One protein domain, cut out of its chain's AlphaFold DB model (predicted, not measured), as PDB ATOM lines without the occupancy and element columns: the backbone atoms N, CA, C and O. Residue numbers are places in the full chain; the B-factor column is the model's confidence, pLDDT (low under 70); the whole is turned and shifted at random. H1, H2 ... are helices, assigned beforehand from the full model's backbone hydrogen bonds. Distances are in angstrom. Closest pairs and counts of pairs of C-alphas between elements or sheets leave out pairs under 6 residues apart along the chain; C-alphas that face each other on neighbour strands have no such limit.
ATOM      1  N   LYS A  10     -21.163   6.808 -46.139       81.69
ATOM      2  CA  LYS A  10     -20.019   5.880 -46.071       81.69
ATOM      3  C   LYS A  10     -19.191   6.021 -44.784       81.69
ATOM      4  O   LYS A  10     -18.574   5.052 -44.348       81.69
ATOM      5  N   GLY A  11     -19.218   7.190 -44.144       80.56
ATOM      6  CA  GLY A  11     -18.555   7.459 -42.870       80.56
ATOM      7  C   GLY A  11     -19.060   6.580 -41.723       80.56
ATOM      8  O   GLY A  11     -18.266   6.146 -40.897       80.56
ATOM      9  N   TYR A  12     -20.344   6.204 -41.730       83.75
ATOM     10  CA  TYR A  12     -20.956   5.327 -40.715       83.75
ATOM     11  C   TYR A  12     -20.459   3.881 -40.780       83.75
ATOM     12  O   TYR A  12     -20.594   3.134 -39.813       83.75
ATOM     13  N   PHE A  13     -19.882   3.486 -41.915       86.44
ATOM     14  CA  PHE A  13     -19.334   2.152 -42.145       86.44
ATOM     15  C   PHE A  13     -17.802   2.147 -42.189       86.44
ATOM     16  O   PHE A  13     -17.189   1.094 -42.337       86.44
ATOM     17  N   THR A  14     -17.173   3.317 -42.039       88.88
ATOM     18  CA  THR A  14     -15.720   3.480 -42.106       88.88
ATOM     19  C   THR A  14     -15.159   3.685 -40.706       88.88
ATOM     20  O   THR A  14     -15.650   4.508 -39.936       88.88
ATOM     21  N   ALA A  15     -14.115   2.928 -40.372       88.62
ATOM     22  CA  ALA A  15     -13.502   2.974 -39.049       88.62
ATOM     23  C   ALA A  15     -12.395   4.038 -38.994       88.62
ATOM     24  O   ALA A  15     -11.710   4.244 -40.009       88.62
ATOM     25  N   PRO A  16     -12.168   4.670 -37.829       88.81
ATOM     26  CA  PRO A  16     -11.025   5.557 -37.632       88.81
ATOM     27  C   PRO A  16      -9.702   4.803 -37.830       88.81
ATOM     28  O   PRO A  16      -9.651   3.574 -37.717       88.81
ATOM     29  N   GLY A  17      -8.635   5.531 -38.173       87.75
ATOM     30  CA  GLY A  17      -7.307   4.944 -38.418       87.75
ATOM     31  C   GLY A  17      -6.710   4.297 -37.176       87.75
ATOM     32  O   GLY A  17      -5.981   3.315 -37.264       87.75
ATOM     33  N   GLU A  18      -7.115   4.801 -36.021       89.06
ATOM     34  CA  GLU A  18      -6.685   4.384 -34.704       89.06
ATOM     35  C   GLU A  18      -7.357   3.081 -34.264       89.06
ATOM     36  O   GLU A  18      -6.906   2.489 -33.289       89.06
ATOM     37  N   SER A  19      -8.395   2.587 -34.953       89.56
ATOM     38  CA  SER A  19      -9.027   1.316 -34.581       89.56
ATOM     39  C   SER A  19      -8.027   0.166 -34.705       89.56
ATOM     40  O   SER A  19      -7.478  -0.086 -35.779       89.56
ATOM     41  N   TRP A  20      -7.829  -0.583 -33.616       90.38
ATOM     42  CA  TRP A  20      -6.865  -1.683 -33.568       90.38
ATOM     43  C   TRP A  20      -7.178  -2.780 -34.594       90.38
ATOM     44  O   TRP A  20      -6.256  -3.366 -35.162       90.38
ATOM     45  N   PHE A  21      -8.464  -3.051 -34.832       89.38
ATOM     46  CA  PHE A  21      -8.908  -4.112 -35.734       89.38
ATOM     47  C   PHE A  21      -9.255  -3.597 -37.136       89.38
ATOM     48  O   PHE A  21      -8.843  -4.189 -38.135       89.38
ATOM     49  N   TRP A  22      -9.995  -2.490 -37.240       91.12
ATOM     50  CA  TRP A  22     -10.511  -2.002 -38.525       91.12
ATOM     51  C   TRP A  22      -9.625  -0.943 -39.194       91.12
ATOM     52  O   TRP A  22      -9.825  -0.659 -40.373       91.12
ATOM     53  N   GLY A  23      -8.638  -0.382 -38.486       88.62
ATOM     54  CA  GLY A  23      -7.827   0.749 -38.948       88.62
ATOM     55  C   GLY A  23      -7.187   0.525 -40.320       88.62
ATOM     56  O   GLY A  23      -7.465   1.273 -41.260       88.62
ATOM     57  N   GLU A  24      -6.396  -0.538 -40.468       89.56
ATOM     58  CA  GLU A  24      -5.751  -0.895 -41.744       89.56
ATOM     59  C   GLU A  24      -6.767  -1.399 -42.782       89.56
ATOM     60  O   GLU A  24      -6.714  -1.021 -43.949       89.56
ATOM     61  N   ARG A  25      -7.750  -2.201 -42.353       90.75
ATOM     62  CA  ARG A  25      -8.755  -2.814 -43.243       90.75
ATOM     63  C   ARG A  25      -9.652  -1.785 -43.930       90.75
ATOM     64  O   ARG A  25     -10.109  -2.021 -45.042       90.75
ATOM     65  N   HIS A  26      -9.910  -0.655 -43.276       91.69
ATOM     66  CA  HIS A  26     -10.739   0.429 -43.803       91.69
ATOM     67  C   HIS A  26      -9.917   1.583 -44.405       91.69
ATOM     68  O   HIS A  26     -10.496   2.623 -44.712       91.69
ATOM     69  N   ALA A  27      -8.603   1.426 -44.617       89.50
ATOM     70  CA  ALA A  27      -7.746   2.486 -45.165       89.50
ATOM     71  C   ALA A  27      -8.240   3.009 -46.530       89.50
ATOM     72  O   ALA A  27      -8.490   4.203 -46.670       89.50
ATOM     73  N   ALA A  28      -8.517   2.115 -47.485       88.81
ATOM     74  CA  ALA A  28      -9.007   2.495 -48.815       88.81
ATOM     75  C   ALA A  28     -10.399   3.160 -48.795       88.81
ATOM     76  O   ALA A  28     -10.713   3.999 -49.636       88.81
ATOM     77  N   ALA A  29     -11.259   2.797 -47.837       86.31
ATOM     78  CA  ALA A  29     -12.552   3.460 -47.649       86.31
ATOM     79  C   ALA A  29     -12.380   4.854 -47.024       86.31
ATOM     80  O   ALA A  29     -13.107   5.790 -47.360       86.31
ATOM     81  N   ARG A  30     -11.385   5.000 -46.142       90.62
ATOM     82  CA  ARG A  30     -11.061   6.241 -45.440       90.62
ATOM     83  C   ARG A  30     -10.489   7.309 -46.364       90.62
ATOM     84  O   ARG A  30     -10.859   8.465 -46.216       90.62
ATOM     85  N   GLU A  31      -9.668   6.933 -47.340       87.88
ATOM     86  CA  GLU A  31      -9.128   7.851 -48.361       87.88
ATOM     87  C   GLU A  31     -10.222   8.543 -49.186       87.88
ATOM     88  O   GLU A  31     -10.010   9.611 -49.753       87.88
ATOM     89  N   GLN A  32     -11.425   7.970 -49.224       85.44
ATOM     90  CA  GLN A  32     -12.564   8.564 -49.915       85.44
ATOM     91  C   GLN A  32     -13.276   9.637 -49.074       85.44
ATOM     92  O   GLN A  32     -14.244  10.226 -49.559       85.44
ATOM     93  N   LEU A  33     -12.899   9.838 -47.809       83.50
ATOM     94  CA  LEU A  33     -13.464  10.865 -46.933       83.50
ATOM     95  C   LEU A  33     -12.647  12.152 -47.069       83.50
ATOM     96  O   LEU A  33     -11.423  12.117 -47.014       83.50
ATOM     97  N   THR A  34     -13.324  13.294 -47.200       81.56
ATOM     98  CA  THR A  34     -12.666  14.607 -47.323       81.56
ATOM     99  C   THR A  34     -11.882  14.972 -46.066       81.56
ATOM    100  O   THR A  34     -10.794  15.530 -46.155       81.56
ATOM    101  N   TRP A  35     -12.419  14.624 -44.895       79.94
ATOM    102  CA  TRP A  35     -11.754  14.834 -43.615       79.94
ATOM    103  C   TRP A  35     -11.946  13.616 -42.703       79.94
ATOM    104  O   TRP A  35     -12.843  13.590 -41.856       79.94
ATOM    105  N   PRO A  36     -11.137  12.559 -42.889       82.38
ATOM    106  CA  PRO A  36     -11.315  11.301 -42.180       82.38
ATOM    107  C   PRO A  36     -11.429  11.377 -40.652       82.38
ATOM    108  O   PRO A  36     -12.273  10.648 -40.122       82.38
ATOM    109  N   PRO A  37     -10.658  12.228 -39.939       80.19
ATOM    110  CA  PRO A  37     -10.721  12.298 -38.478       80.19
ATOM    111  C   PRO A  37     -12.106  12.646 -37.918       80.19
ATOM    112  O   PRO A  37     -12.440  12.207 -36.823       80.19
ATOM    113  N   GLU A  38     -12.929  13.395 -38.658       75.88
ATOM    114  CA  GLU A  38     -14.280  13.777 -38.209       75.88
ATOM    115  C   GLU A  38     -15.398  12.990 -38.908       75.88
ATOM    116  O   GLU A  38     -16.549  13.024 -38.471       75.88
ATOM    117  N   MET A  39     -15.074  12.263 -39.983       83.62
ATOM    118  CA  MET A  39     -16.058  11.573 -40.822       83.62
ATOM    119  C   MET A  39     -16.107  10.051 -40.626       83.62
ATOM    120  O   MET A  39     -17.089   9.427 -41.031       83.62
ATOM    121  N   ALA A  40     -15.080   9.434 -40.039       87.94
ATOM    122  CA  ALA A  40     -15.064   8.001 -39.747       87.94
ATOM    123  C   ALA A  40     -15.806   7.712 -38.429       87.94
ATOM    124  O   ALA A  40     -15.258   7.866 -37.341       87.94
ATOM    125  N   LEU A  41     -17.074   7.312 -38.537       87.38
ATOM    126  CA  LEU A  41     -18.045   7.307 -37.440       87.38
ATOM    127  C   LEU A  41     -18.571   5.910 -37.083       87.38
ATOM    128  O   LEU A  41     -19.604   5.800 -36.428       87.38
ATOM    129  N   LEU A  42     -17.898   4.838 -37.508       90.38
ATOM    130  CA  LEU A  42     -18.328   3.462 -37.236       90.38
ATOM    131  C   LEU A  42     -18.436   3.178 -35.717       90.38
ATOM    132  O   LEU A  42     -17.409   3.157 -35.039       90.38
ATOM    133  N   PRO A  43     -19.638   2.862 -35.183       87.44
ATOM    134  CA  PRO A  43     -19.818   2.489 -33.771       87.44
ATOM    135  C   PRO A  43     -19.219   1.131 -33.393       87.44
ATOM    136  O   PRO A  43     -18.938   0.882 -32.226       87.44
ATOM    137  N   GLY A  44     -19.112   0.233 -34.374       91.12
ATOM    138  CA  GLY A  44     -18.729  -1.169 -34.209       91.12
ATOM    139  C   GLY A  44     -19.686  -2.092 -34.963       91.12
ATOM    140  O   GLY A  44     -20.907  -1.993 -34.825       91.12
ATOM    141  N   ILE A  45     -19.140  -3.002 -35.765       92.38
ATOM    142  CA  ILE A  45     -19.917  -3.974 -36.543       92.38
ATOM    143  C   ILE A  45     -20.548  -4.996 -35.601       92.38
ATOM    144  O   ILE A  45     -21.739  -5.284 -35.725       92.38
ATOM    145  N   ALA A  46     -19.799  -5.487 -34.609       93.56
ATOM    146  CA  ALA A  46     -20.320  -6.400 -33.596       93.56
ATOM    147  C   ALA A  46     -21.524  -5.793 -32.857       93.56
ATOM    148  O   ALA A  46     -22.543  -6.460 -32.666       93.56
ATOM    149  N   LEU A  47     -21.442  -4.506 -32.506       94.12
ATOM    150  CA  LEU A  47     -22.533  -3.782 -31.858       94.12
ATOM    151  C   LEU A  47     -23.764  -3.670 -32.767       94.12
ATOM    152  O   LEU A  47     -24.876  -3.952 -32.319       94.12
ATOM    153  N   ILE A  48     -23.579  -3.309 -34.041       94.12
ATOM    154  CA  ILE A  48     -24.672  -3.207 -35.022       94.12
ATOM    155  C   ILE A  48     -25.357  -4.565 -35.222       94.12
ATOM    156  O   ILE A  48     -26.588  -4.637 -35.232       94.12
ATOM    157  N   VAL A  49     -24.589  -5.653 -35.329       94.69
ATOM    158  CA  VAL A  49     -25.126  -7.016 -35.480       94.69
ATOM    159  C   VAL A  49     -25.934  -7.425 -34.248       94.69
ATOM    160  O   VAL A  49     -27.064  -7.896 -34.386       94.69
ATOM    161  N   LEU A  50     -25.418  -7.190 -33.037       94.62
ATOM    162  CA  LEU A  50     -26.134  -7.496 -31.792       94.62
ATOM    163  C   LEU A  50     -27.397  -6.643 -31.620       94.62
ATOM    164  O   LEU A  50     -28.437  -7.153 -31.204       94.62
ATOM    165  N   ALA A  51     -27.338  -5.360 -31.973       95.31
ATOM    166  CA  ALA A  51     -28.497  -4.477 -31.952       95.31
ATOM    167  C   ALA A  51     -29.565  -4.926 -32.961       95.31
ATOM    168  O   ALA A  51     -30.753  -4.932 -32.638       95.31
ATOM    169  N   THR A  52     -29.146  -5.377 -34.146       95.06
ATOM    170  CA  THR A  52     -30.031  -5.943 -35.178       95.06
ATOM    171  C   THR A  52     -30.623  -7.281 -34.749       95.06
ATOM    172  O   THR A  52     -31.756  -7.578 -35.104       95.06
ATOM    173  N   ALA A  53     -29.919  -8.079 -33.944       93.75
ATOM    174  CA  ALA A  53     -30.512  -9.244 -33.293       93.75
ATOM    175  C   ALA A  53     -31.560  -8.819 -32.243       93.75
ATOM    176  O   ALA A  53     -32.657  -9.377 -32.218       93.75
ATOM    177  N   GLY A  54     -31.275  -7.773 -31.453       92.94
ATOM    178  CA  GLY A  54     -32.188  -7.178 -30.461       92.94
ATOM    179  C   GLY A  54     -33.472  -6.597 -31.059       92.94
ATOM    180  O   GLY A  54     -34.562  -6.760 -30.510       92.94
ATOM    181  N   LEU A  55     -33.351  -5.992 -32.238       93.06
ATOM    182  CA  LEU A  55     -34.147  -6.317 -33.418       93.06
ATOM    183  C   LEU A  55     -35.432  -7.100 -33.252       93.06
ATOM    184  O   LEU A  55     -36.528  -6.544 -33.255       93.06
ATOM    185  N   PHE A  56     -35.216  -8.416 -33.210       93.44
ATOM    186  CA  PHE A  56     -36.141  -9.526 -33.423       93.44
ATOM    187  C   PHE A  56     -36.252 -10.374 -32.155       93.44
ATOM    188  O   PHE A  56     -37.358 -10.713 -31.726       93.44
ATOM    189  N   PHE A  57     -35.109 -10.623 -31.522       91.94
ATOM    190  CA  PHE A  57     -34.928 -11.416 -30.322       91.94
ATOM    191  C   PHE A  57     -34.504 -10.500 -29.174       91.94
ATOM    192  O   PHE A  57     -33.347 -10.102 -29.078       91.94
ATOM    193  N   SER A  58     -35.456 -10.100 -28.329       93.56
ATOM    194  CA  SER A  58     -35.166  -9.178 -27.236       93.56
ATOM    195  C   SER A  58     -36.164  -9.267 -26.100       93.56
ATOM    196  O   SER A  58     -37.354  -9.508 -26.284       93.56
ATOM    197  N   SER A  59     -35.619  -8.962 -24.933       93.56
ATOM    198  CA  SER A  59     -36.253  -8.729 -23.648       93.56
ATOM    199  C   SER A  59     -37.366  -7.674 -23.647       93.56
ATOM    200  O   SER A  59     -38.257  -7.682 -22.794       93.56
ATOM    201  N   PHE A  60     -37.313  -6.732 -24.586       93.25
ATOM    202  CA  PHE A  60     -38.219  -5.594 -24.613       93.25
ATOM    203  C   PHE A  60     -39.473  -5.861 -25.449       93.25
ATOM    204  O   PHE A  60     -39.434  -6.509 -26.494       93.25
ATOM    205  N   ARG A  61     -40.598  -5.258 -25.036       93.62
ATOM    206  CA  ARG A  61     -41.832  -5.236 -25.842       93.62
ATOM    207  C   ARG A  61     -41.569  -4.627 -27.227       93.62
ATOM    208  O   ARG A  61     -40.811  -3.662 -27.336       93.62
ATOM    209  N   ALA A  62     -42.286  -5.107 -28.245       93.06
ATOM    210  CA  ALA A  62     -42.154  -4.662 -29.638       93.06
ATOM    211  C   ALA A  62     -42.214  -3.132 -29.807       93.06
ATOM    212  O   ALA A  62     -41.412  -2.563 -30.540       93.06
ATOM    213  N   ARG A  63     -43.084  -2.449 -29.049       94.19
ATOM    214  CA  ARG A  63     -43.178  -0.979 -29.060       94.19
ATOM    215  C   ARG A  63     -41.866  -0.283 -28.678       94.19
ATOM    216  O   ARG A  63     -41.491   0.689 -29.313       94.19
ATOM    217  N   HIS A  64     -41.154  -0.782 -27.665       93.75
ATOM    218  CA  HIS A  64     -39.908  -0.158 -27.216       93.75
ATOM    219  C   HIS A  64     -38.783  -0.444 -28.210       93.75
ATOM    220  O   HIS A  64     -37.978   0.434 -28.476       93.75
ATOM    221  N   ARG A  65     -38.770  -1.636 -28.822       94.50
ATOM    222  CA  ARG A  65     -37.842  -1.975 -29.913       94.50
ATOM    223  C   ARG A  65     -38.033  -1.052 -31.115       94.50
ATOM    224  O   ARG A  65     -37.054  -0.521 -31.621       94.50
ATOM    225  N   ALA A  66     -39.283  -0.815 -31.513       94.25
ATOM    226  CA  ALA A  66     -39.610   0.115 -32.588       94.25
ATOM    227  C   ALA A  66     -39.182   1.550 -32.247       94.25
ATOM    228  O   ALA A  66     -38.531   2.193 -33.061       94.25
ATOM    229  N   LEU A  67     -39.468   2.031 -31.031       94.94
ATOM    230  CA  LEU A  67     -39.040   3.364 -30.588       94.94
ATOM    231  C   LEU A  67     -37.512   3.509 -30.555       94.94
ATOM    232  O   LEU A  67     -36.992   4.526 -31.000       94.94
ATOM    233  N   LEU A  68     -36.790   2.493 -30.077       94.31
ATOM    234  CA  LEU A  68     -35.326   2.483 -30.084       94.31
ATOM    235  C   LEU A  68     -34.771   2.473 -31.512       94.31
ATOM    236  O   LEU A  68     -33.853   3.230 -31.798       94.31
ATOM    237  N   ALA A  69     -35.346   1.674 -32.418       94.12
ATOM    238  CA  ALA A  69     -34.950   1.645 -33.826       94.12
ATOM    239  C   ALA A  69     -35.185   2.996 -34.516       94.12
ATOM    240  O   ALA A  69     -34.301   3.495 -35.208       94.12
ATOM    241  N   ILE A  70     -36.345   3.618 -34.277       95.56
ATOM    242  CA  ILE A  70     -36.651   4.972 -34.758       95.56
ATOM    243  C   ILE A  70     -35.643   5.971 -34.190       95.56
ATOM    244  O   ILE A  70     -35.156   6.820 -34.927       95.56
ATOM    245  N   GLY A  71     -35.286   5.845 -32.909       93.88
ATOM    246  CA  GLY A  71     -34.258   6.666 -32.277       93.88
ATOM    247  C   GLY A  71     -32.892   6.524 -32.952       93.88
ATOM    248  O   GLY A  71     -32.309   7.536 -33.312       93.88
ATOM    249  N   VAL A  72     -32.417   5.292 -33.186       94.44
ATOM    250  CA  VAL A  72     -31.138   5.005 -33.870       94.44
ATOM    251  C   VAL A  72     -31.105   5.638 -35.260       94.44
ATOM    252  O   VAL A  72     -30.132   6.299 -35.618       94.44
ATOM    253  N   VAL A  73     -32.170   5.445 -36.045       92.44
ATOM    254  CA  VAL A  73     -32.278   6.025 -37.389       92.44
ATOM    255  C   VAL A  73     -32.341   7.547 -37.299       92.44
ATOM    256  O   VAL A  73     -31.619   8.223 -38.019       92.44
ATOM    257  N   GLY A  74     -33.139   8.099 -36.386       90.88
ATOM    258  CA  GLY A  74     -33.274   9.540 -36.195       90.88
ATOM    259  C   GLY A  74     -31.952  10.209 -35.825       90.88
ATOM    260  O   GLY A  74     -31.554  11.173 -36.472       90.88
ATOM    261  N   THR A  75     -31.226   9.682 -34.838       90.94
ATOM    262  CA  THR A  75     -29.928  10.236 -34.425       90.94
ATOM    263  C   THR A  75     -28.857  10.022 -35.490       90.94
ATOM    264  O   THR A  75     -28.055  10.921 -35.725       90.94
ATOM    265  N   GLY A  76     -28.869   8.884 -36.192       88.38
ATOM    266  CA  GLY A  76     -27.986   8.638 -37.334       88.38
ATOM    267  C   GLY A  76     -28.227   9.620 -38.484       88.38
ATOM    268  O   GLY A  76     -27.281  10.186 -39.019       88.38
ATOM    269  N   LEU A  77     -29.486   9.901 -38.826       86.62
ATOM    270  CA  LEU A  77     -29.824  10.881 -39.862       86.62
ATOM    271  C   LEU A  77     -29.447  12.304 -39.443       86.62
ATOM    272  O   LEU A  77     -28.886  13.045 -40.243       86.62
ATOM    273  N   LEU A  78     -29.681  12.685 -38.185       85.88
ATOM    274  CA  LEU A  78     -29.237  13.984 -37.669       85.88
ATOM    275  C   LEU A  78     -27.708  14.117 -37.662       85.88
ATOM    276  O   LEU A  78     -27.191  15.215 -37.858       85.88
ATOM    277  N   GLY A  79     -26.983  13.008 -37.497       84.06
ATOM    278  CA  GLY A  79     -25.525  12.978 -37.563       84.06
ATOM    279  C   GLY A  79     -24.948  13.336 -38.934       84.06
ATOM    280  O   GLY A  79     -23.818  13.814 -39.008       84.06
ATOM    281  N   LEU A  80     -25.722  13.167 -40.014       80.81
ATOM    282  CA  LEU A  80     -25.349  13.585 -41.374       80.81
ATOM    283  C   LEU A  80     -25.312  15.117 -41.531       80.81
ATOM    284  O   LEU A  80     -24.694  15.636 -42.466       80.81
ATOM    285  N   GLY A  81     -25.937  15.863 -40.615       81.12
ATOM    286  CA  GLY A  81     -25.943  17.322 -40.642       81.12
ATOM    287  C   GLY A  81     -26.554  17.876 -41.929       81.12
ATOM    288  O   GLY A  81     -27.650  17.480 -42.312       81.12
ATOM    289  N   ALA A  82     -25.829  18.771 -42.607       72.38
ATOM    290  CA  ALA A  82     -26.284  19.387 -43.859       72.38
ATOM    291  C   ALA A  82     -26.250  18.444 -45.078       72.38
ATOM    292  O   ALA A  82     -26.778  18.790 -46.127       72.38
ATOM    293  N   THR A  83     -25.642  17.254 -44.964       70.75
ATOM    294  CA  THR A  83     -25.658  16.261 -46.059       70.75
ATOM    295  C   THR A  83     -26.968  15.476 -46.118       70.75
ATOM    296  O   THR A  83     -27.252  14.813 -47.117       70.75
ATOM    297  N   LEU A  84     -27.789  15.566 -45.068       68.06
ATOM    298  CA  LEU A  84     -29.180  15.145 -45.118       68.06
ATOM    299  C   LEU A  84     -29.928  16.157 -45.996       68.06
ATOM    300  O   LEU A  84     -29.886  17.346 -45.700       68.06
ATOM    301  N   GLY A  85     -30.532  15.688 -47.095       62.72
ATOM    302  CA  GLY A  85     -31.036  16.521 -48.199       62.72
ATOM    303  C   GLY A  85     -31.781  17.805 -47.794       62.72
ATOM    304  O   GLY A  85     -32.396  17.872 -46.736       62.72
ATOM    305  N   GLY A  86     -31.732  18.821 -48.664       60.91
ATOM    306  CA  GLY A  86     -32.229  20.169 -48.347       60.91
ATOM    307  C   GLY A  86     -31.255  20.977 -47.482       60.91
ATOM    308  O   GLY A  86     -31.690  21.764 -46.651       60.91
ATOM    309  N   ASP A  87     -29.946  20.738 -47.621       67.25
ATOM    310  CA  ASP A  87     -28.882  21.364 -46.822       67.25
ATOM    311  C   ASP A  87     -29.065  21.198 -45.299       67.25
ATOM    312  O   ASP A  87     -28.598  22.013 -44.508       67.25
ATOM    313  N   GLY A  88     -29.736  20.128 -44.855       64.62
ATOM    314  CA  GLY A  88     -30.046  19.878 -43.446       64.62
ATOM    315  C   GLY A  88     -31.280  20.614 -42.918       64.62
ATOM    316  O   GLY A  88     -31.411  20.731 -41.692       64.62
ATOM    317  N   ASP A  89     -32.161  21.092 -43.806       71.81
ATOM    318  CA  ASP A  89     -33.446  21.726 -43.496       71.81
ATOM    319  C   ASP A  89     -34.605  21.093 -44.315       71.81
ATOM    320  O   ASP A  89     -34.693  21.303 -45.527       71.81
ATOM    321  N   PRO A  90     -35.517  20.310 -43.702       72.50
ATOM    322  CA  PRO A  90     -35.593  19.990 -42.280       72.50
ATOM    323  C   PRO A  90     -34.537  18.963 -41.835       72.50
ATOM    324  O   PRO A  90     -34.342  17.928 -42.471       72.50
ATOM    325  N   GLY A  91     -33.890  19.205 -40.693       80.25
ATOM    326  CA  GLY A  91     -32.856  18.311 -40.164       80.25
ATOM    327  C   GLY A  91     -32.089  18.904 -38.984       80.25
ATOM    328  O   GLY A  91     -32.648  19.623 -38.154       80.25
ATOM    329  N   TYR A  92     -30.791  18.605 -38.899       81.19
ATOM    330  CA  TYR A  92     -29.927  19.091 -37.817       81.19
ATOM    331  C   TYR A  92     -29.901  20.623 -37.723       81.19
ATOM    332  O   TYR A  92     -29.925  21.180 -36.625       81.19
ATOM    333  N   ILE A  93     -29.888  21.314 -38.869       81.12
ATOM    334  CA  ILE A  93     -29.814  22.778 -38.909       81.12
ATOM    335  C   ILE A  93     -31.100  23.397 -38.360       81.12
ATOM    336  O   ILE A  93     -31.042  24.369 -37.606       81.12
ATOM    337  N   THR A  94     -32.259  22.822 -38.676       83.31
ATOM    338  CA  THR A  94     -33.548  23.284 -38.149       83.31
ATOM    339  C   THR A  94     -33.588  23.174 -36.629       83.31
ATOM    340  O   THR A  94     -33.999  24.124 -35.966       83.31
ATOM    341  N   LEU A  95     -33.115  22.055 -36.067       83.50
ATOM    342  CA  LEU A  95     -33.055  21.868 -34.615       83.50
ATOM    343  C   LEU A  95     -32.082  22.863 -33.969       83.50
ATOM    344  O   LEU A  95     -32.439  23.498 -32.984       83.50
ATOM    345  N   SER A  96     -30.909  23.075 -34.569       82.75
ATOM    346  CA  SER A  96     -29.919  24.058 -34.101       82.75
ATOM    347  C   SER A  96     -30.453  25.493 -34.072       82.75
ATOM    348  O   SER A  96     -30.149  26.236 -33.143       82.75
ATOM    349  N   LYS A  97     -31.288  25.876 -35.045       84.50
ATOM    350  CA  LYS A  97     -31.885  27.220 -35.116       84.50
ATOM    351  C   LYS A  97     -33.033  27.442 -34.126       84.50
ATOM    352  O   LYS A  97     -33.217  28.569 -33.678       84.50
ATOM    353  N   HIS A  98     -33.832  26.414 -33.834       86.06
ATOM    354  CA  HIS A  98     -35.122  26.591 -33.147       86.06
ATOM    355  C   HIS A  98     -35.178  26.005 -31.731       86.06
ATOM    356  O   HIS A  98     -36.017  26.439 -30.942       86.06
ATOM    357  N   LEU A  99     -34.335  25.024 -31.389       85.88
ATOM    358  CA  LEU A  99     -34.351  24.391 -30.069       85.88
ATOM    359  C   LEU A  99     -33.233  24.941 -29.176       85.88
ATOM    360  O   LEU A  99     -32.066  24.930 -29.574       85.88
ATOM    361  N   PRO A 100     -33.549  25.354 -27.936       83.62
ATOM    362  CA  PRO A 100     -32.537  25.844 -27.009       83.62
ATOM    363  C   PRO A 100     -31.506  24.749 -26.693       83.62
ATOM    364  O   PRO A 100     -31.867  23.598 -26.439       83.62
ATOM    365  N   GLY A 101     -30.219  25.109 -26.707       80.12
ATOM    366  CA  GLY A 101     -29.100  24.218 -26.389       80.12
ATOM    367  C   GLY A 101     -28.589  23.365 -27.556       80.12
ATOM    368  O   GLY A 101     -27.536  22.738 -27.428       80.12
ATOM    369  N   TRP A 102     -29.283  23.339 -28.700       83.12
ATOM    370  CA  TRP A 102     -28.792  22.658 -29.908       83.12
ATOM    371  C   TRP A 102     -27.712  23.452 -30.648       83.12
ATOM    372  O   TRP A 102     -26.898  22.875 -31.363       83.12
ATOM    373  N   ASP A 103     -27.658  24.760 -30.437       77.75
ATOM    374  CA  ASP A 103     -26.577  25.651 -30.855       77.75
ATOM    375  C   ASP A 103     -25.228  25.316 -30.185       77.75
ATOM    376  O   ASP A 103     -24.165  25.523 -30.774       77.75
ATOM    377  N   ALA A 104     -25.246  24.719 -28.987       77.81
ATOM    378  CA  ALA A 104     -24.038  24.253 -28.300       77.81
ATOM    379  C   ALA A 104     -23.407  23.007 -28.955       77.81
ATOM    380  O   ALA A 104     -22.198  22.764 -28.828       77.81
ATOM    381  N   LEU A 105     -24.198  22.205 -29.675       76.31
ATOM    382  CA  LEU A 105     -23.707  21.070 -30.452       76.31
ATOM    383  C   LEU A 105     -23.113  21.599 -31.767       76.31
ATOM    384  O   LEU A 105     -23.774  21.709 -32.793       76.31
ATOM    385  N   ARG A 106     -21.821  21.941 -31.733       75.19
ATOM    386  CA  ARG A 106     -21.130  22.538 -32.891       75.19
ATOM    387  C   ARG A 106     -20.912  21.580 -34.064       75.19
ATOM    388  O   ARG A 106     -20.665  22.045 -35.169       75.19
ATOM    389  N   THR A 107     -20.970  20.265 -33.836       76.50
ATOM    390  CA  THR A 107     -20.741  19.257 -34.879       76.50
ATOM    391  C   THR A 107     -21.823  18.174 -34.860       76.50
ATOM    392  O   THR A 107     -22.067  17.571 -33.807       76.50
ATOM    393  N   PRO A 108     -22.452  17.871 -36.012       81.12
ATOM    394  CA  PRO A 108     -23.527  16.885 -36.083       81.12
ATOM    395  C   PRO A 108     -23.039  15.461 -35.800       81.12
ATOM    396  O   PRO A 108     -23.780  14.677 -35.215       81.12
ATOM    397  N   GLY A 109     -21.763  15.150 -36.068       80.81
ATOM    398  CA  GLY A 109     -21.157  13.853 -35.738       80.81
ATOM    399  C   GLY A 109     -21.304  13.442 -34.264       80.81
ATOM    400  O   GLY A 109     -21.336  12.253 -33.957       80.81
ATOM    401  N   ARG A 110     -21.514  14.392 -33.337       86.50
ATOM    402  CA  ARG A 110     -21.810  14.099 -31.921       86.50
ATOM    403  C   ARG A 110     -23.098  13.301 -31.715       86.50
ATOM    404  O   ARG A 110     -23.235  12.642 -30.686       86.50
ATOM    405  N   MET A 111     -24.018  13.302 -32.681       89.19
ATOM    406  CA  MET A 111     -25.213  12.454 -32.637       89.19
ATOM    407  C   MET A 111     -24.873  10.960 -32.603       89.19
ATOM    408  O   MET A 111     -25.670  10.166 -32.106       89.19
ATOM    409  N   MET A 112     -23.661  10.576 -33.013       90.06
ATOM    410  CA  MET A 112     -23.193   9.197 -32.911       90.06
ATOM    411  C   MET A 112     -23.066   8.682 -31.489       90.06
ATOM    412  O   MET A 112     -23.216   7.482 -31.281       90.06
ATOM    413  N   ILE A 113     -22.879   9.559 -30.501       90.25
ATOM    414  CA  ILE A 113     -22.918   9.156 -29.091       90.25
ATOM    415  C   ILE A 113     -24.302   8.575 -28.764       90.25
ATOM    416  O   ILE A 113     -24.405   7.495 -28.181       90.25
ATOM    417  N   TRP A 114     -25.367   9.248 -29.208       92.62
ATOM    418  CA  TRP A 114     -26.744   8.794 -29.014       92.62
ATOM    419  C   TRP A 114     -27.060   7.548 -29.840       92.62
ATOM    420  O   TRP A 114     -27.638   6.601 -29.309       92.62
ATOM    421  N   THR A 115     -26.625   7.505 -31.102       93.75
ATOM    422  CA  THR A 115     -26.784   6.325 -31.966       93.75
ATOM    423  C   THR A 115     -26.159   5.085 -31.323       93.75
ATOM    424  O   THR A 115     -26.829   4.063 -31.179       93.75
ATOM    425  N   SER A 116     -24.909   5.179 -30.861       93.62
ATOM    426  CA  SER A 116     -24.197   4.081 -30.195       93.62
ATOM    427  C   SER A 116     -24.873   3.654 -28.892       93.62
ATOM    428  O   SER A 116     -24.996   2.458 -28.631       93.62
ATOM    429  N   LEU A 117     -25.372   4.606 -28.096       95.44
ATOM    430  CA  LEU A 117     -26.104   4.306 -26.864       95.44
ATOM    431  C   LEU A 117     -27.396   3.526 -27.143       95.44
ATOM    432  O   LEU A 117     -27.670   2.518 -26.492       95.44
ATOM    433  N   LEU A 118     -28.188   3.959 -28.125       96.19
ATOM    434  CA  LEU A 118     -29.438   3.289 -28.485       96.19
ATOM    435  C   LEU A 118     -29.187   1.893 -29.079       96.19
ATOM    436  O   LEU A 118     -29.906   0.947 -28.745       96.19
ATOM    437  N   LEU A 119     -28.131   1.737 -29.887       95.94
ATOM    438  CA  LEU A 119     -27.662   0.433 -30.362       95.94
ATOM    439  C   LEU A 119     -27.249  -0.476 -29.192       95.94
ATOM    440  O   LEU A 119     -27.645  -1.641 -29.156       95.94
ATOM    441  N   ALA A 120     -26.524   0.053 -28.202       95.25
ATOM    442  CA  ALA A 120     -26.126  -0.694 -27.009       95.25
ATOM    443  C   ALA A 120     -27.331  -1.158 -26.182       95.25
ATOM    444  O   ALA A 120     -27.355  -2.302 -25.725       95.25
ATOM    445  N   ILE A 121     -28.367  -0.326 -26.046       96.19
ATOM    446  CA  ILE A 121     -29.612  -0.716 -25.372       96.19
ATOM    447  C   ILE A 121     -30.309  -1.847 -26.143       96.19
ATOM    448  O   ILE A 121     -30.711  -2.841 -25.536       96.19
ATOM    449  N   LEU A 122     -30.426  -1.751 -27.473       95.62
ATOM    450  CA  LEU A 122     -31.000  -2.825 -28.297       95.62
ATOM    451  C   LEU A 122     -30.217  -4.138 -28.156       95.62
ATOM    452  O   LEU A 122     -30.823  -5.188 -27.928       95.62
ATOM    453  N   ALA A 123     -28.886  -4.070 -28.223       95.94
ATOM    454  CA  ALA A 123     -28.001  -5.213 -28.031       95.94
ATOM    455  C   ALA A 123     -28.166  -5.836 -26.632       95.94
ATOM    456  O   ALA A 123     -28.290  -7.056 -26.508       95.94
ATOM    457  N   ALA A 124     -28.267  -5.018 -25.580       94.56
ATOM    458  CA  ALA A 124     -28.519  -5.489 -24.218       94.56
ATOM    459  C   ALA A 124     -29.848  -6.255 -24.113       94.56
ATOM    460  O   ALA A 124     -29.934  -7.260 -23.402       94.56
ATOM    461  N   GLY A 125     -30.870  -5.833 -24.864       94.81
ATOM    462  CA  GLY A 125     -32.136  -6.550 -24.974       94.81
ATOM    463  C   GLY A 125     -31.975  -7.975 -25.515       94.81
ATOM    464  O   GLY A 125     -32.588  -8.895 -24.966       94.81
ATOM    465  N   ALA A 126     -31.127  -8.167 -26.532       94.56
ATOM    466  CA  ALA A 126     -30.813  -9.481 -27.102       94.56
ATOM    467  C   ALA A 126     -30.044 -10.371 -26.124       94.56
ATOM    468  O   ALA A 126     -30.421 -11.519 -25.895       94.56
ATOM    469  N   ILE A 127     -28.995  -9.827 -25.501       94.50
ATOM    470  CA  ILE A 127     -28.170 -10.563 -24.535       94.50
ATOM    471  C   ILE A 127     -29.004 -10.995 -23.327       94.50
ATOM    472  O   ILE A 127     -28.922 -12.145 -22.904       94.50
ATOM    473  N   THR A 128     -29.865 -10.116 -22.811       94.69
ATOM    474  CA  THR A 128     -30.752 -10.435 -21.680       94.69
ATOM    475  C   THR A 128     -31.684 -11.603 -22.008       94.69
ATOM    476  O   THR A 128     -31.893 -12.491 -21.181       94.69
ATOM    477  N   GLU A 129     -32.232 -11.629 -23.222       94.88
ATOM    478  CA  GLU A 129     -33.103 -12.717 -23.660       94.88
ATOM    479  C   GLU A 129     -32.326 -14.019 -23.888       94.88
ATOM    480  O   GLU A 129     -32.802 -15.102 -23.544       94.88
ATOM    481  N   ALA A 130     -31.087 -13.931 -24.376       93.19
ATOM    482  CA  ALA A 130     -30.213 -15.086 -24.529       93.19
ATOM    483  C   ALA A 130     -29.852 -15.717 -23.172       93.19
ATOM    484  O   ALA A 130     -29.881 -16.940 -23.041       93.19
ATOM    485  N   VAL A 131     -29.590 -14.899 -22.144       93.56
ATOM    486  CA  VAL A 131     -29.369 -15.372 -20.764       93.56
ATOM    487  C   VAL A 131     -30.603 -16.105 -20.236       93.56
ATOM    488  O   VAL A 131     -30.474 -17.217 -19.724       93.56
ATOM    489  N   ARG A 132     -31.803 -15.528 -20.398       93.50
ATOM    490  CA  ARG A 132     -33.049 -16.170 -19.948       93.50
ATOM    491  C   ARG A 132     -33.263 -17.536 -20.589       93.50
ATOM    492  O   ARG A 132     -33.578 -18.492 -19.888       93.50
ATOM    493  N   ASN A 133     -33.041 -17.644 -21.897       92.75
ATOM    494  CA  ASN A 133     -33.172 -18.916 -22.604       92.75
ATOM    495  C   ASN A 133     -32.087 -19.926 -22.195       92.75
ATOM    496  O   ASN A 133     -32.374 -21.116 -22.071       92.75
ATOM    497  N   ALA A 134     -30.862 -19.470 -21.913       92.31
ATOM    498  CA  ALA A 134     -29.792 -20.328 -21.404       92.31
ATOM    499  C   ALA A 134     -30.119 -20.934 -20.027       92.31
ATOM    500  O   ALA A 134     -29.757 -22.080 -19.750       92.31
ATOM    501  N   ASP A 135     -30.832 -20.202 -19.171       92.12
ATOM    502  CA  ASP A 135     -31.203 -20.669 -17.831       92.12
ATOM    503  C   ASP A 135     -32.241 -21.799 -17.842       92.12
ATOM    504  O   ASP A 135     -32.275 -22.607 -16.910       92.12
ATOM    505  N   LEU A 136     -33.003 -21.939 -18.929       93.19
ATOM    506  CA  LEU A 136     -33.925 -23.058 -19.150       93.19
ATOM    507  C   LEU A 136     -33.201 -24.370 -19.511       93.19
ATOM    508  O   LEU A 136     -33.805 -25.442 -19.496       93.19
ATOM    509  N   LEU A 137     -31.901 -24.316 -19.818       93.06
ATOM    510  CA  LEU A 137     -31.115 -25.483 -20.217       93.06
ATOM    511  C   LEU A 137     -30.658 -26.330 -19.017       93.06
ATOM    512  O   LEU A 137     -30.557 -25.868 -17.871       93.06
ATOM    513  N   ARG A 138     -30.297 -27.589 -19.311       94.69
ATOM    514  CA  ARG A 138     -29.643 -28.516 -18.366       94.69
ATOM    515  C   ARG A 138     -28.329 -27.919 -17.826       94.69
ATOM    516  O   ARG A 138     -27.669 -27.196 -18.567       94.69
ATOM    517  N   PRO A 139     -27.861 -28.281 -16.614       92.75
ATOM    518  CA  PRO A 139     -26.726 -27.617 -15.953       92.75
ATOM    519  C   PRO A 139     -25.445 -27.496 -16.796       92.75
ATOM    520  O   PRO A 139     -24.865 -26.416 -16.883       92.75
ATOM    521  N   ARG A 140     -25.030 -28.575 -17.478       91.38
ATOM    522  CA  ARG A 140     -23.851 -28.549 -18.367       91.38
ATOM    523  C   ARG A 140     -24.061 -27.646 -19.588       91.38
ATOM    524  O   ARG A 140     -23.182 -26.866 -19.926       91.38
ATOM    525  N   ALA A 141     -25.236 -27.715 -20.216       91.56
ATOM    526  CA  ALA A 141     -25.577 -26.890 -21.375       91.56
ATOM    527  C   ALA A 141     -25.736 -25.405 -21.005       91.56
ATOM    528  O   ALA A 141     -25.310 -24.538 -21.758       91.56
ATOM    529  N   ARG A 142     -26.267 -25.110 -19.813       93.12
ATOM    530  CA  ARG A 142     -26.350 -23.756 -19.250       93.12
ATOM    531  C   ARG A 142     -24.970 -23.142 -19.053       93.12
ATOM    532  O   ARG A 142     -24.775 -21.985 -19.406       93.12
ATOM    533  N   LEU A 143     -24.019 -23.907 -18.513       92.56
ATOM    534  CA  LEU A 143     -22.642 -23.438 -18.344       92.56
ATOM    535  C   LEU A 143     -22.017 -23.069 -19.695       92.56
ATOM    536  O   LEU A 143     -21.465 -21.982 -19.831       92.56
ATOM    537  N   VAL A 144     -22.169 -23.936 -20.701       93.56
ATOM    538  CA  VAL A 144     -21.673 -23.684 -22.064       93.56
ATOM    539  C   VAL A 144     -22.352 -22.463 -22.690       93.56
ATOM    540  O   VAL A 144     -21.670 -21.600 -23.231       93.56
ATOM    541  N   ALA A 145     -23.676 -22.344 -22.575       91.31
ATOM    542  CA  ALA A 145     -24.420 -21.208 -23.115       91.31
ATOM    543  C   ALA A 145     -24.015 -19.883 -22.449       91.31
ATOM    544  O   ALA A 145     -23.804 -18.889 -23.137       91.31
ATOM    545  N   ARG A 146     -23.825 -19.866 -21.123       89.94
ATOM    546  CA  ARG A 146     -23.323 -18.685 -20.404       89.94
ATOM    547  C   ARG A 146     -21.890 -18.332 -20.803       89.94
ATOM    548  O   ARG A 146     -21.597 -17.157 -20.984       89.94
ATOM    549  N   ALA A 147     -21.023 -19.327 -20.990       92.50
ATOM    550  CA  ALA A 147     -19.670 -19.097 -21.494       92.50
ATOM    551  C   ALA A 147     -19.689 -18.509 -22.917       92.50
ATOM    552  O   ALA A 147     -18.950 -17.572 -23.204       92.50
ATOM    553  N   ALA A 148     -20.582 -18.984 -23.790       92.50
ATOM    554  CA  ALA A 148     -20.737 -18.450 -25.142       92.50
ATOM    555  C   ALA A 148     -21.184 -16.974 -25.160       92.50
ATOM    556  O   ALA A 148     -20.795 -16.232 -26.058       92.50
ATOM    557  N   LEU A 149     -21.930 -16.509 -24.151       92.19
ATOM    558  CA  LEU A 149     -22.336 -15.099 -24.030       92.19
ATOM    559  C   LEU A 149     -21.183 -14.141 -23.702       92.19
ATOM    560  O   LEU A 149     -21.339 -12.930 -23.855       92.19
ATOM    561  N   VAL A 150     -20.014 -14.660 -23.327       92.88
ATOM    562  CA  VAL A 150     -18.787 -13.862 -23.218       92.88
ATOM    563  C   VAL A 150     -18.269 -13.465 -24.607       92.88
ATOM    564  O   VAL A 150     -17.648 -12.418 -24.749       92.88
ATOM    565  N   VAL A 151     -18.565 -14.238 -25.659       94.50
ATOM    566  CA  VAL A 151     -18.075 -13.960 -27.020       94.50
ATOM    567  C   VAL A 151     -18.581 -12.612 -27.561       94.50
ATOM    568  O   VAL A 151     -17.738 -11.807 -27.951       94.50
ATOM    569  N   PRO A 152     -19.893 -12.288 -27.537       92.94
ATOM    570  CA  PRO A 152     -20.387 -10.955 -27.896       92.94
ATOM    571  C   PRO A 152     -19.674  -9.808 -27.172       92.94
ATOM    572  O   PRO A 152     -19.358  -8.794 -27.787       92.94
ATOM    573  N   LEU A 153     -19.391  -9.985 -25.877       91.38
ATOM    574  CA  LEU A 153     -18.688  -8.995 -25.065       91.38
ATOM    575  C   LEU A 153     -17.257  -8.786 -25.574       91.38
ATOM    576  O   LEU A 153     -16.850  -7.651 -25.806       91.38
ATOM    577  N   LEU A 154     -16.518  -9.876 -25.793       94.50
ATOM    578  CA  LEU A 154     -15.149  -9.831 -26.309       94.50
ATOM    579  C   LEU A 154     -15.075  -9.212 -27.706       94.50
ATOM    580  O   LEU A 154     -14.136  -8.472 -27.979       94.50
ATOM    581  N   LEU A 155     -16.058  -9.476 -28.572       93.94
ATOM    582  CA  LEU A 155     -16.120  -8.878 -29.907       93.94
ATOM    583  C   LEU A 155     -16.311  -7.359 -29.835       93.94
ATOM    584  O   LEU A 155     -15.557  -6.624 -30.466       93.94
ATOM    585  N   VAL A 156     -17.264  -6.881 -29.027       93.38
ATOM    586  CA  VAL A 156     -17.498  -5.436 -28.854       93.38
ATOM    587  C   VAL A 156     -16.277  -4.754 -28.234       93.38
ATOM    588  O   VAL A 156     -15.847  -3.709 -28.724       93.38
ATOM    589  N   PHE A 157     -15.672  -5.352 -27.202       91.50
ATOM    590  CA  PHE A 157     -14.446  -4.817 -26.606       91.50
ATOM    591  C   PHE A 157     -13.285  -4.800 -27.599       91.50
ATOM    592  O   PHE A 157     -12.607  -3.785 -27.704       91.50
ATOM    593  N   GLY A 158     -13.076  -5.886 -28.345       91.81
ATOM    594  CA  GLY A 158     -11.999  -6.001 -29.324       91.81
ATOM    595  C   GLY A 158     -12.103  -4.975 -30.453       91.81
ATOM    596  O   GLY A 158     -11.095  -4.381 -30.827       91.81
ATOM    597  N   GLU A 159     -13.313  -4.710 -30.953       91.75
ATOM    598  CA  GLU A 159     -13.546  -3.646 -31.940       91.75
ATOM    599  C   GLU A 159     -13.340  -2.237 -31.365       91.75
ATOM    600  O   GLU A 159     -12.954  -1.332 -32.105       91.75
ATOM    601  N   SER A 160     -13.561  -2.061 -30.058       87.00
ATOM    602  CA  SER A 160     -13.415  -0.776 -29.356       87.00
ATOM    603  C   SER A 160     -11.968  -0.450 -28.962       87.00
ATOM    604  O   SER A 160     -11.697   0.651 -28.483       87.00
ATOM    605  N   LEU A 161     -11.032  -1.391 -29.125       90.88
ATOM    606  CA  LEU A 161      -9.619  -1.144 -28.850       90.88
ATOM    607  C   LEU A 161      -9.045  -0.164 -29.877       90.88
ATOM    608  O   LEU A 161      -9.168  -0.364 -31.087       90.88
TER     609      LEU A 161
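This is residues 10 to 161 of the 284 residues of an uncharacterized protein of Phytohabitans suffuscus (UniProt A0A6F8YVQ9). One long helix, H7, makes the spine of this model; H5 packs on its first part, running back beside it, and H8 and H9 fold back from its far end as a second arm, with H4 crossing H7 and bridging to H9. H6 and the loops around it gather at the end where H5 stops and H7 starts, and H1, H2 and H3 form a loose, loop-rich group away from H8. The printed part has 152 residues with nine named helices, H1 to H9 in chain order, and no named strand; the class is all helix. It is only just loose, close to compact, with a radius of gyration of the C-alphas of 18.1 A and spans of 57 by 38 by 22 A.

Find C-alpha 10 at (-20.019, 5.880, -46.071), where H1, residues 10 to 13, begins. Next come two more short helices, H2, residues 27 to 30, and H3, residues 36 to 39. H4, residues 45 to 54, runs 14.1 A, and H5, residues 62 to 79, runs 25.5 A. H6 is residues 92 to 98. Look for C-alpha 108 at (-23.527, 16.885, -36.083); from there H7, residues 108 to 135, runs 42.5 A. H8, residues 139 to 148, covers 14.3 A, and H9, residues 150 to 160, covers 15.4 A and ends at C-alpha 160, (-13.415, -0.776, -29.356).

Start at H7, the hub, which touches H4, H5 and H8. H5 touches it at a shallow tilt of 26 degrees, opposite ways; their closest C-alphas, of Gly 79 and Pro 108, are 4.6 A apart. H4 touches residues 119 to 127 of H7 alone, at a steep tilt of 57 degrees, the same way, with the C-alphas of Ala 51 and Ala 123 closest at 4.0 A. H7 and H8 form a helical hairpin at a shallow tilt of 14 degrees, opposite ways; the C-alphas of Ala 134 and Arg 142 are closest, at 5.3 A. H8 and H9 meet only through their link. H9 touches H4, closest at the C-alphas of Ala 46 and Val 156, 5.6 A, but is only just apart from H7, at 8.5 A. H6 is close to H5 but not clearly touching, about perpendicular at 90 degrees, with the C-alphas of Leu 78 and Tyr 92 closest at 5.2 A. H3 is close to H1 but not clearly touching; the C-alphas of Gly 11 and Met 39 are closest, at 5.2 A. H2 is likewise close to H3, closest at the C-alphas of Arg 30 and Pro 36, 6.0 A. Every O i to N i+4 pair is within hydrogen-bond range in H4, H5, H6, H8 and H9, and 21 of 24 are in H7, while H1, H2 and H3 are too short for such a pair.

The two C-alphas farthest apart, of Lys 97 and Arg 140, are 58.8 A apart. The printed part has no cut. The links H1 to H2 and H5 to H6 are long. Mean pLDDT of the printed part is 88.4; look at residues 84 to 88 for the values under 70.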